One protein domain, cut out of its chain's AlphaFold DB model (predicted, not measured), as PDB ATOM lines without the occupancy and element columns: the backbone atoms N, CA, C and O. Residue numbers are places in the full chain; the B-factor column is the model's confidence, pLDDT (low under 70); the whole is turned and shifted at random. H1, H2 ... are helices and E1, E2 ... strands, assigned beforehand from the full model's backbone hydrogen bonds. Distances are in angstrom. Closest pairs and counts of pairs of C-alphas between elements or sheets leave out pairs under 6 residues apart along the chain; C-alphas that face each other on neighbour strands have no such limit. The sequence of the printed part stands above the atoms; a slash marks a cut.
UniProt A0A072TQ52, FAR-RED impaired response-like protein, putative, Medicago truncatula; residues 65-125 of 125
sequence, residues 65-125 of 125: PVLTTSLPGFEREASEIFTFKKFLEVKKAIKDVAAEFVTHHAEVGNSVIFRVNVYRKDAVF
ATOM      1  N   PRO A  65     -29.497  54.927 -53.200       76.31
ATOM      2  CA  PRO A  65     -29.716  53.942 -52.159       76.31
ATOM      3  C   PRO A  65     -28.864  54.244 -50.928       76.31
ATOM      4  O   PRO A  65     -27.671  54.522 -51.013       76.31
ATOM      5  N   VAL A  66     -29.497  54.171 -49.759       79.25
ATOM      6  CA  VAL A  66     -28.807  54.338 -48.479       79.25
ATOM      7  C   VAL A  66     -28.145  53.015 -48.109       79.25
ATOM      8  O   VAL A  66     -28.832  51.996 -47.977       79.25
ATOM      9  N   LEU A  67     -26.828  53.034 -47.922       81.19
ATOM     10  CA  LEU A  67     -26.040  51.887 -47.474       81.19
ATOM     11  C   LEU A  67     -26.231  51.744 -45.960       81.19
ATOM     12  O   LEU A  67     -25.827  52.623 -45.202       81.19
ATOM     13  N   THR A  68     -26.923  50.697 -45.515       79.31
ATOM     14  CA  THR A  68     -27.276  50.532 -44.088       79.31
ATOM     15  C   THR A  68     -27.002  49.128 -43.558       79.31
ATOM     16  O   THR A  68     -27.440  48.819 -42.454       79.31
ATOM     17  N   THR A  69     -26.410  48.232 -44.347       77.31
ATOM     18  CA  THR A  69     -26.172  46.840 -43.929       77.31
ATOM     19  C   THR A  69     -24.740  46.613 -43.453       77.31
ATOM     20  O   THR A  69     -23.897  47.504 -43.523       77.31
ATOM     21  N   SER A  70     -24.470  45.399 -42.965       73.31
ATOM     22  CA  SER A  70     -23.154  44.959 -42.488       73.31
ATOM     23  C   SER A  70     -22.076  44.895 -43.579       73.31
ATOM     24  O   SER A  70     -20.898  44.820 -43.240       73.31
ATOM     25  N   LEU A  71     -22.449  44.923 -44.867       78.19
ATOM     26  CA  LEU A  71     -21.536  44.819 -46.013       78.19
ATOM     27  C   LEU A  71     -21.691  46.027 -46.962       78.19
ATOM     28  O   LEU A  71     -22.165  45.885 -48.093       78.19
ATOM     29  N   PRO A  72     -21.270  47.236 -46.540       78.12
ATOM     30  CA  PRO A  72     -21.500  48.471 -47.295       78.12
ATOM     31  C   PRO A  72     -20.729  48.547 -48.623       78.12
ATOM     32  O   PRO A  72     -21.111  49.308 -49.509       78.12
ATOM     33  N   GLY A  73     -19.640  47.782 -48.778       81.50
ATOM     34  CA  GLY A  73     -18.910  47.678 -50.048       81.50
ATOM     35  C   GLY A  73     -19.735  46.978 -51.127       81.50
ATOM     36  O   GLY A  73     -19.884  47.505 -52.224       81.50
ATOM     37  N   PHE A  74     -20.355  45.850 -50.770       81.06
ATOM     38  CA  PHE A  74     -21.197  45.077 -51.681       81.06
ATOM     39  C   PHE A  74     -22.498  45.815 -52.021       81.06
ATOM     40  O   PHE A  74     -22.932  45.802 -53.167       81.06
ATOM     41  N   GLU A  75     -23.103  46.523 -51.058       82.94
ATOM     42  CA  GLU A  75     -24.264  47.376 -51.347       82.94
ATOM     43  C   GLU A  75     -23.932  48.487 -52.350       82.94
ATOM     44  O   GLU A  75     -24.743  48.787 -53.223       82.94
ATOM     45  N   ARG A  76     -22.748  49.097 -52.247       85.56
ATOM     46  CA  ARG A  76     -22.336  50.170 -53.159       85.56
ATOM     47  C   ARG A  76     -22.196  49.658 -54.585       85.56
ATOM     48  O   ARG A  76     -22.817  50.207 -55.488       85.56
ATOM     49  N   GLU A  77     -21.462  48.572 -54.767       85.19
ATOM     50  CA  GLU A  77     -21.282  47.959 -56.082       85.19
ATOM     51  C   GLU A  77     -22.624  47.479 -56.658       85.19
ATOM     52  O   GLU A  77     -22.968  47.773 -57.803       85.19
ATOM     53  N   ALA A  78     -23.466  46.856 -55.829       86.19
ATOM     54  CA  ALA A  78     -24.814  46.469 -56.226       86.19
ATOM     55  C   ALA A  78     -25.677  47.674 -56.634       86.19
ATOM     56  O   ALA A  78     -26.496  47.549 -57.539       86.19
ATOM     57  N   SER A  79     -25.519  48.834 -55.992       86.06
ATOM     58  CA  SER A  79     -26.278  50.038 -56.347       86.06
ATOM     59  C   SER A  79     -25.877  50.671 -57.672       86.06
ATOM     60  O   SER A  79     -26.699  51.336 -58.295       86.06
ATOM     61  N   GLU A  80     -24.630  50.477 -58.093       86.44
ATOM     62  CA  GLU A  80     -24.116  50.994 -59.361       86.44
ATOM     63  C   GLU A  80     -24.495  50.078 -60.530       86.44
ATOM     64  O   GLU A  80     -24.736  50.553 -61.638       86.44
ATOM     65  N   ILE A  81     -24.588  48.770 -60.278       87.69
ATOM     66  CA  ILE A  81     -24.865  47.759 -61.306       87.69
ATOM     67  C   ILE A  81     -26.370  47.512 -61.480       87.69
ATOM     68  O   ILE A  81     -26.841  47.294 -62.598       87.69
ATOM     69  N   PHE A  82     -27.140  47.500 -60.391       84.94
ATOM     70  CA  PHE A  82     -28.535  47.063 -60.410       84.94
ATOM     71  C   PHE A  82     -29.539  48.217 -60.361       84.94
ATOM     72  O   PHE A  82     -29.327  49.241 -59.718       84.94
ATOM     73  N   THR A  83     -30.713  47.997 -60.963       87.06
ATOM     74  CA  THR A  83     -31.870  48.886 -60.780       87.06
ATOM     75  C   THR A  83     -32.295  48.929 -59.314       87.06
ATOM     76  O   THR A  83     -32.096  47.966 -58.569       87.06
ATOM     77  N   PHE A  84     -32.960  50.008 -58.890       86.75
ATOM     78  CA  PHE A  84     -33.328  50.206 -57.482       86.75
ATOM     79  C   PHE A  84     -34.132  49.034 -56.899       86.75
ATOM     80  O   PHE A  84     -33.892  48.598 -55.773       86.75
ATOM     81  N   LYS A  85     -35.054  48.463 -57.685       87.19
ATOM     82  CA  LYS A  85     -35.831  47.284 -57.277       87.19
ATOM     83  C   LYS A  85     -34.930  46.081 -56.998       87.19
ATOM     84  O   LYS A  85     -35.104  45.411 -55.985       87.19
ATOM     85  N   LYS A  86     -33.962  45.817 -57.877       88.44
ATOM     86  CA  LYS A  86     -33.059  44.675 -57.734       88.44
ATOM     87  C   LYS A  86     -32.031  44.903 -56.624       88.44
ATOM     88  O   LYS A  86     -31.754  43.983 -55.859       88.44
ATOM     89  N   PHE A  87     -31.572  46.141 -56.450       89.00
ATOM     90  CA  PHE A  87     -30.774  46.549 -55.298       89.00
ATOM     91  C   PHE A  87     -31.493  46.260 -53.968       89.00
ATOM     92  O   PHE A  87     -30.875  45.732 -53.048       89.00
ATOM     93  N   LEU A  88     -32.799  46.536 -53.852       88.88
ATOM     94  CA  LEU A  88     -33.557  46.229 -52.630       88.88
ATOM     95  C   LEU A  88     -33.604  44.726 -52.316       88.88
ATOM     96  O   LEU A  88     -33.532  44.349 -51.146       88.88
ATOM     97  N   GLU A  89     -33.704  43.871 -53.335       90.12
ATOM     98  CA  GLU A  89     -33.632  42.413 -53.161       90.12
ATOM     99  C   GLU A  89     -32.252  41.983 -52.656       90.12
ATOM    100  O   GLU A  89     -32.158  41.215 -51.700       90.12
ATOM    101  N   VAL A  90     -31.186  42.529 -53.245       87.06
ATOM    102  CA  VAL A  90     -29.805  42.274 -52.814       87.06
ATOM    103  C   VAL A  90     -29.593  42.745 -51.377       87.06
ATOM    104  O   VAL A  90     -29.103  41.989 -50.546       87.06
ATOM    105  N   LYS A  91     -30.048  43.952 -51.040       87.06
ATOM    106  CA  LYS A  91     -29.997  44.496 -49.680       87.06
ATOM    107  C   LYS A  91     -30.725  43.607 -48.672       87.06
ATOM    108  O   LYS A  91     -30.261  43.455 -47.544       87.06
ATOM    109  N   LYS A  92     -31.860  43.019 -49.058       88.56
ATOM    110  CA  LYS A  92     -32.575  42.044 -48.227       88.56
ATOM    111  C   LYS A  92     -31.738  40.778 -48.026       88.56
ATOM    112  O   LYS A  92     -31.528  40.392 -46.885       88.56
ATOM    113  N   ALA A  93     -31.188  40.213 -49.098       86.62
ATOM    114  CA  ALA A  93     -30.331  39.033 -49.015       86.62
ATOM    115  C   ALA A  93     -29.083  39.275 -48.149       86.62
ATOM    116  O   ALA A  93     -28.740  38.431 -47.330       86.62
ATOM    117  N   ILE A  94     -28.445  40.446 -48.253       84.19
ATOM    118  CA  ILE A  94     -27.315  40.814 -47.386       84.19
ATOM    119  C   ILE A  94     -27.747  40.830 -45.924       84.19
ATOM    120  O   ILE A  94     -27.020  40.317 -45.087       84.19
ATOM    121  N   LYS A  95     -28.914  41.400 -45.596       82.75
ATOM    122  CA  LYS A  95     -29.429  41.390 -44.216       82.75
ATOM    123  C   LYS A  95     -29.687  39.976 -43.709       82.75
ATOM    124  O   LYS A  95     -29.381  39.703 -42.554       82.75
ATOM    125  N   ASP A  96     -30.227  39.114 -44.562       80.81
ATOM    126  CA  ASP A  96     -30.527  37.728 -44.217       80.81
ATOM    127  C   ASP A  96     -29.223  36.940 -43.967       80.81
ATOM    128  O   ASP A  96     -29.074  36.324 -42.920       80.81
ATOM    129  N   VAL A  97     -28.219  37.055 -44.846       73.12
ATOM    130  CA  VAL A  97     -26.910  36.386 -44.681       73.12
ATOM    131  C   VAL A  97     -26.090  37.002 -43.541       73.12
ATOM    132  O   VAL A  97     -25.387  36.302 -42.817       73.12
ATOM    133  N   ALA A  98     -26.180  38.317 -43.330       64.19
ATOM    134  CA  ALA A  98     -25.537  38.997 -42.207       64.19
ATOM    135  C   ALA A  98     -26.029  38.495 -40.846       64.19
ATOM    136  O   ALA A  98     -25.278  38.562 -39.875       64.19
ATOM    137  N   ALA A  99     -27.258  37.974 -40.773       59.66
ATOM    138  CA  ALA A  99     -27.772  37.321 -39.574       59.66
ATOM    139  C   ALA A  99     -27.091  35.967 -39.278       59.66
ATOM    140  O   ALA A  99     -27.243  35.447 -38.174       59.66
ATOM    141  N   GLU A 100     -26.329  35.417 -40.231       53.94
ATOM    142  CA  GLU A 100     -25.741  34.072 -40.186       53.94
ATOM    143  C   GLU A 100     -24.200  34.063 -40.290       53.94
ATOM    144  O   GLU A 100     -23.586  32.995 -40.330       53.94
ATOM    145  N   PHE A 101     -23.532  35.224 -40.342       53.25
ATOM    146  CA  PHE A 101     -22.106  35.274 -40.685       53.25
ATOM    147  C   PHE A 101     -21.167  34.685 -39.609       53.25
ATOM    148  O   PHE A 101     -21.230  34.993 -38.413       53.25
ATOM    149  N   VAL A 102     -20.228  33.859 -40.084       53.75
ATOM    150  CA  VAL A 102     -19.116  33.244 -39.341       53.75
ATOM    151  C   VAL A 102     -18.029  34.277 -39.052       53.75
ATOM    152  O   VAL A 102     -17.536  34.931 -39.964       53.75
ATOM    153  N   THR A 103     -17.642  34.427 -37.786       58.97
ATOM    154  CA  THR A 103     -16.720  35.461 -37.298       58.97
ATOM    155  C   THR A 103     -15.279  34.996 -37.103       58.97
ATOM    156  O   THR A 103     -14.401  35.840 -36.946       58.97
ATOM    157  N   HIS A 104     -14.981  33.693 -37.152       53.84
ATOM    158  CA  HIS A 104     -13.595  33.219 -37.058       53.84
ATOM    159  C   HIS A 104     -13.302  31.981 -37.905       53.84
ATOM    160  O   HIS A 104     -14.086  31.031 -37.923       53.84
ATOM    161  N   HIS A 105     -12.125  32.008 -38.536       51.78
ATOM    162  CA  HIS A 105     -11.473  30.906 -39.235       51.78
ATOM    163  C   HIS A 105     -10.118  30.649 -38.564       51.78
ATOM    164  O   HIS A 105      -9.282  31.554 -38.507       51.78
ATOM    165  N   ALA A 106      -9.910  29.437 -38.047       56.31
ATOM    166  CA  ALA A 106      -8.628  28.998 -37.506       56.31
ATOM    167  C   ALA A 106      -8.370  27.529 -37.872       56.31
ATOM    168  O   ALA A 106      -9.241  26.676 -37.689       56.31
ATOM    169  N   GLU A 107      -7.163  27.248 -38.360       56.00
ATOM    170  CA  GLU A 107      -6.658  25.893 -38.591       56.00
ATOM    171  C   GLU A 107      -5.830  25.449 -37.385       56.00
ATOM    172  O   GLU A 107      -4.870  26.113 -36.989       56.00
ATOM    173  N   VAL A 108      -6.213  24.321 -36.786       68.88
ATOM    174  CA  VAL A 108      -5.471  23.694 -35.688       68.88
ATOM    175  C   VAL A 108      -5.154  22.263 -36.106       68.88
ATOM    176  O   VAL A 108      -6.009  21.378 -36.057       68.88
ATOM    177  N   GLY A 109      -3.913  22.033 -36.544       73.44
ATOM    178  CA  GLY A 109      -3.469  20.725 -37.034       73.44
ATOM    179  C   GLY A 109      -4.147  20.342 -38.353       73.44
ATOM    180  O   GLY A 109      -4.034  21.073 -39.327       73.44
ATOM    181  N   ASN A 110      -4.854  19.205 -38.381       75.88
ATOM    182  CA  ASN A 110      -5.567  18.691 -39.567       75.88
ATOM    183  C   ASN A 110      -7.054  19.100 -39.627       75.88
ATOM    184  O   ASN A 110      -7.808  18.566 -40.441       75.88
ATOM    185  N   SER A 111      -7.494  19.997 -38.741       46.00
ATOM    186  CA  SER A 111      -8.902  20.362 -38.571       46.00
ATOM    187  C   SER A 111      -9.123  21.857 -38.793       46.00
ATOM    188  O   SER A 111      -8.382  22.689 -38.263       46.00
ATOM    189  N   VAL A 112     -10.194  22.191 -39.520       64.88
ATOM    190  CA  VAL A 112     -10.638  23.571 -39.771       64.88
ATOM    191  C   VAL A 112     -11.811  23.899 -38.846       64.88
ATOM    192  O   VAL A 112     -12.816  23.187 -38.841       64.88
ATOM    193  N   ILE A 113     -11.694  24.971 -38.057       60.28
ATOM    194  CA  ILE A 113     -12.737  25.411 -37.123       60.28
ATOM    195  C   ILE A 113     -13.388  26.693 -37.647       60.28
ATOM    196  O   ILE A 113     -12.722  27.715 -37.827       60.28
ATOM    197  N   PHE A 114     -14.712  26.648 -37.821       56.28
ATOM    198  CA  PHE A 114     -15.549  27.798 -38.170       56.28
ATOM    199  C   PHE A 114     -16.352  28.251 -36.948       56.28
ATOM    200  O   PHE A 114     -17.052  27.450 -36.326       56.28
ATOM    201  N   ARG A 115     -16.276  29.537 -36.593       53.06
ATOM    202  CA  ARG A 115     -17.047  30.123 -35.482       53.06
ATOM    203  C   ARG A 115     -18.229  30.924 -36.019       53.06
ATOM    204  O   ARG A 115     -18.038  32.031 -36.506       53.06
ATOM    205  N   VAL A 116     -19.433  30.361 -35.964       53.69
ATOM    206  CA  VAL A 116     -20.662  30.994 -36.481       53.69
ATOM    207  C   VAL A 116     -21.384  31.754 -35.372       53.69
ATOM    208  O   VAL A 116     -21.659  31.168 -34.327       53.69
ATOM    209  N   ASN A 117     -21.715  33.032 -35.586       53.03
ATOM    210  CA  ASN A 117     -22.634  33.742 -34.697       53.03
ATOM    211  C   ASN A 117     -24.061  33.533 -35.201       53.03
ATOM    212  O   ASN A 117     -24.463  34.118 -36.200       53.03
ATOM    213  N   VAL A 118     -24.826  32.703 -34.493       47.12
ATOM    214  CA  VAL A 118     -26.261  32.529 -34.734       47.12
ATOM    215  C   VAL A 118     -27.005  33.404 -33.733       47.12
ATOM    216  O   VAL A 118     -27.078  33.068 -32.550       47.12
ATOM    217  N   TYR A 119     -27.567  34.526 -34.185       50.88
ATOM    218  CA  TYR A 119     -28.507  35.279 -33.355       50.88
ATOM    219  C   TYR A 119     -29.847  34.538 -33.339       50.88
ATOM    220  O   TYR A 119     -30.677  34.671 -34.240       50.88
ATOM    221  N   ARG A 120     -30.063  33.730 -32.296       41.66
ATOM    222  CA  ARG A 120     -31.394  33.228 -31.950       41.66
ATOM    223  C   ARG A 120     -32.268  34.452 -31.664       41.66
ATOM    224  O   ARG A 120     -31.965  35.224 -30.762       41.66
ATOM    225  N   LYS A 121     -33.332  34.649 -32.450       43.06
ATOM    226  CA  LYS A 121     -34.411  35.562 -32.058       43.06
ATOM    227  C   LYS A 121     -34.997  35.016 -30.763       43.06
ATOM    228  O   LYS A 121     -35.698  34.006 -30.797       43.06
ATOM    229  N   ASP A 122     -34.695  35.661 -29.647       39.41
ATOM    230  CA  ASP A 122     -35.447  35.427 -28.429       39.41
ATOM    231  C   ASP A 122     -36.885  35.875 -28.693       39.41
ATOM    232  O   ASP A 122     -37.157  37.021 -29.062       39.41
ATOM    233  N   ALA A 123     -37.799  34.911 -28.597       44.25
ATOM    234  CA  ALA A 123     -39.222  35.164 -28.581       44.25
ATOM    235  C   ALA A 123     -39.518  35.998 -27.332       44.25
ATOM    236  O   ALA A 123     -39.434  35.500 -26.211       44.25
ATOM    237  N   VAL A 124     -39.819  37.276 -27.534       41.62
ATOM    238  CA  VAL A 124     -40.391  38.113 -26.484       41.62
ATOM    239  C   VAL A 124     -41.903  37.919 -26.557       41.62
ATOM    240  O   VAL A 124     -42.509  38.191 -27.596       41.62
ATOM    241  N   PHE A 125     -42.445  37.345 -25.481       37.28
ATOM    242  CA  PHE A 125     -43.873  37.195 -25.196       37.28
ATOM    243  C   PHE A 125     -44.548  38.553 -24.981       37.28
ATOM    244  O   PHE A 125     -43.871  39.465 -24.452       37.28
TER     245      PHE A 125
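AT A GLANCE: This is residues 65 to 125 of the 125 residues of the protein "FAR-RED impaired response-like protein, putative" of Medicago truncatula (UniProt A0A072TQ52). Picture two hairpins set one after the other: a hairpin of two strands, E1 and E2, whose tip at residues 107 to 112 sticks out at one end, and a hairpin of two helices, H1 and H2, at the other. From the strands the last residues, 117 to 125, run off as a tail with no named element. The 61 printed residues hold, in chain order, H1, H2, E1 and E2, of mixed class, with one antiparallel sheet in the order E1 - E2. The whole is flat, spans 46 by 39 by 14 A, and is only just loose, close to extended, with a radius of gyration of the C-alphas of 15.7 A.

HOW THE PARTS SIT: Look first at E1, residues 102 to 108, and E2, residues 111 to 116: this hairpin is antiparallel, at 163 degrees between directions. N 103 and O 115 are 2.7 A apart and N 113 and O 106 are 3.0 A apart, both within hydrogen-bond range. Next find H1, residues 72 to 81, and H2, residues 84 to 98, a helical hairpin at a shallow tilt of 25 degrees, opposite ways. They touch, H2 with residues 87 to 91 alone; their closest C-alphas, of Ser 79 and Phe 87, are 5.8 A apart. H1 is apart from E1 and E2, and H2 is apart from E2. Every O i to N i+4 pair in H1 and H2 is within hydrogen-bond range.

IN THESE COORDINATES: Find C-alpha 102 at (-19.116, 33.244, -39.341); from there E1 runs 17.1 A, and E2 runs 16.0 A to C-alpha 116 at (-20.662, 30.994, -36.481). H1 begins at C-alpha 72, (-21.500, 48.471, -47.295), and runs 14.4 A; H2 runs 20.5 A.

THE WHOLE: The C-alphas farthest apart, of Phe 84 and Gly 109, are 46.7 A apart. The printed part has no cut, and its three links between elements are tight. Mean pLDDT of the printed part is 70.0; residues 98 to 108 and 111 to 125 are under 70.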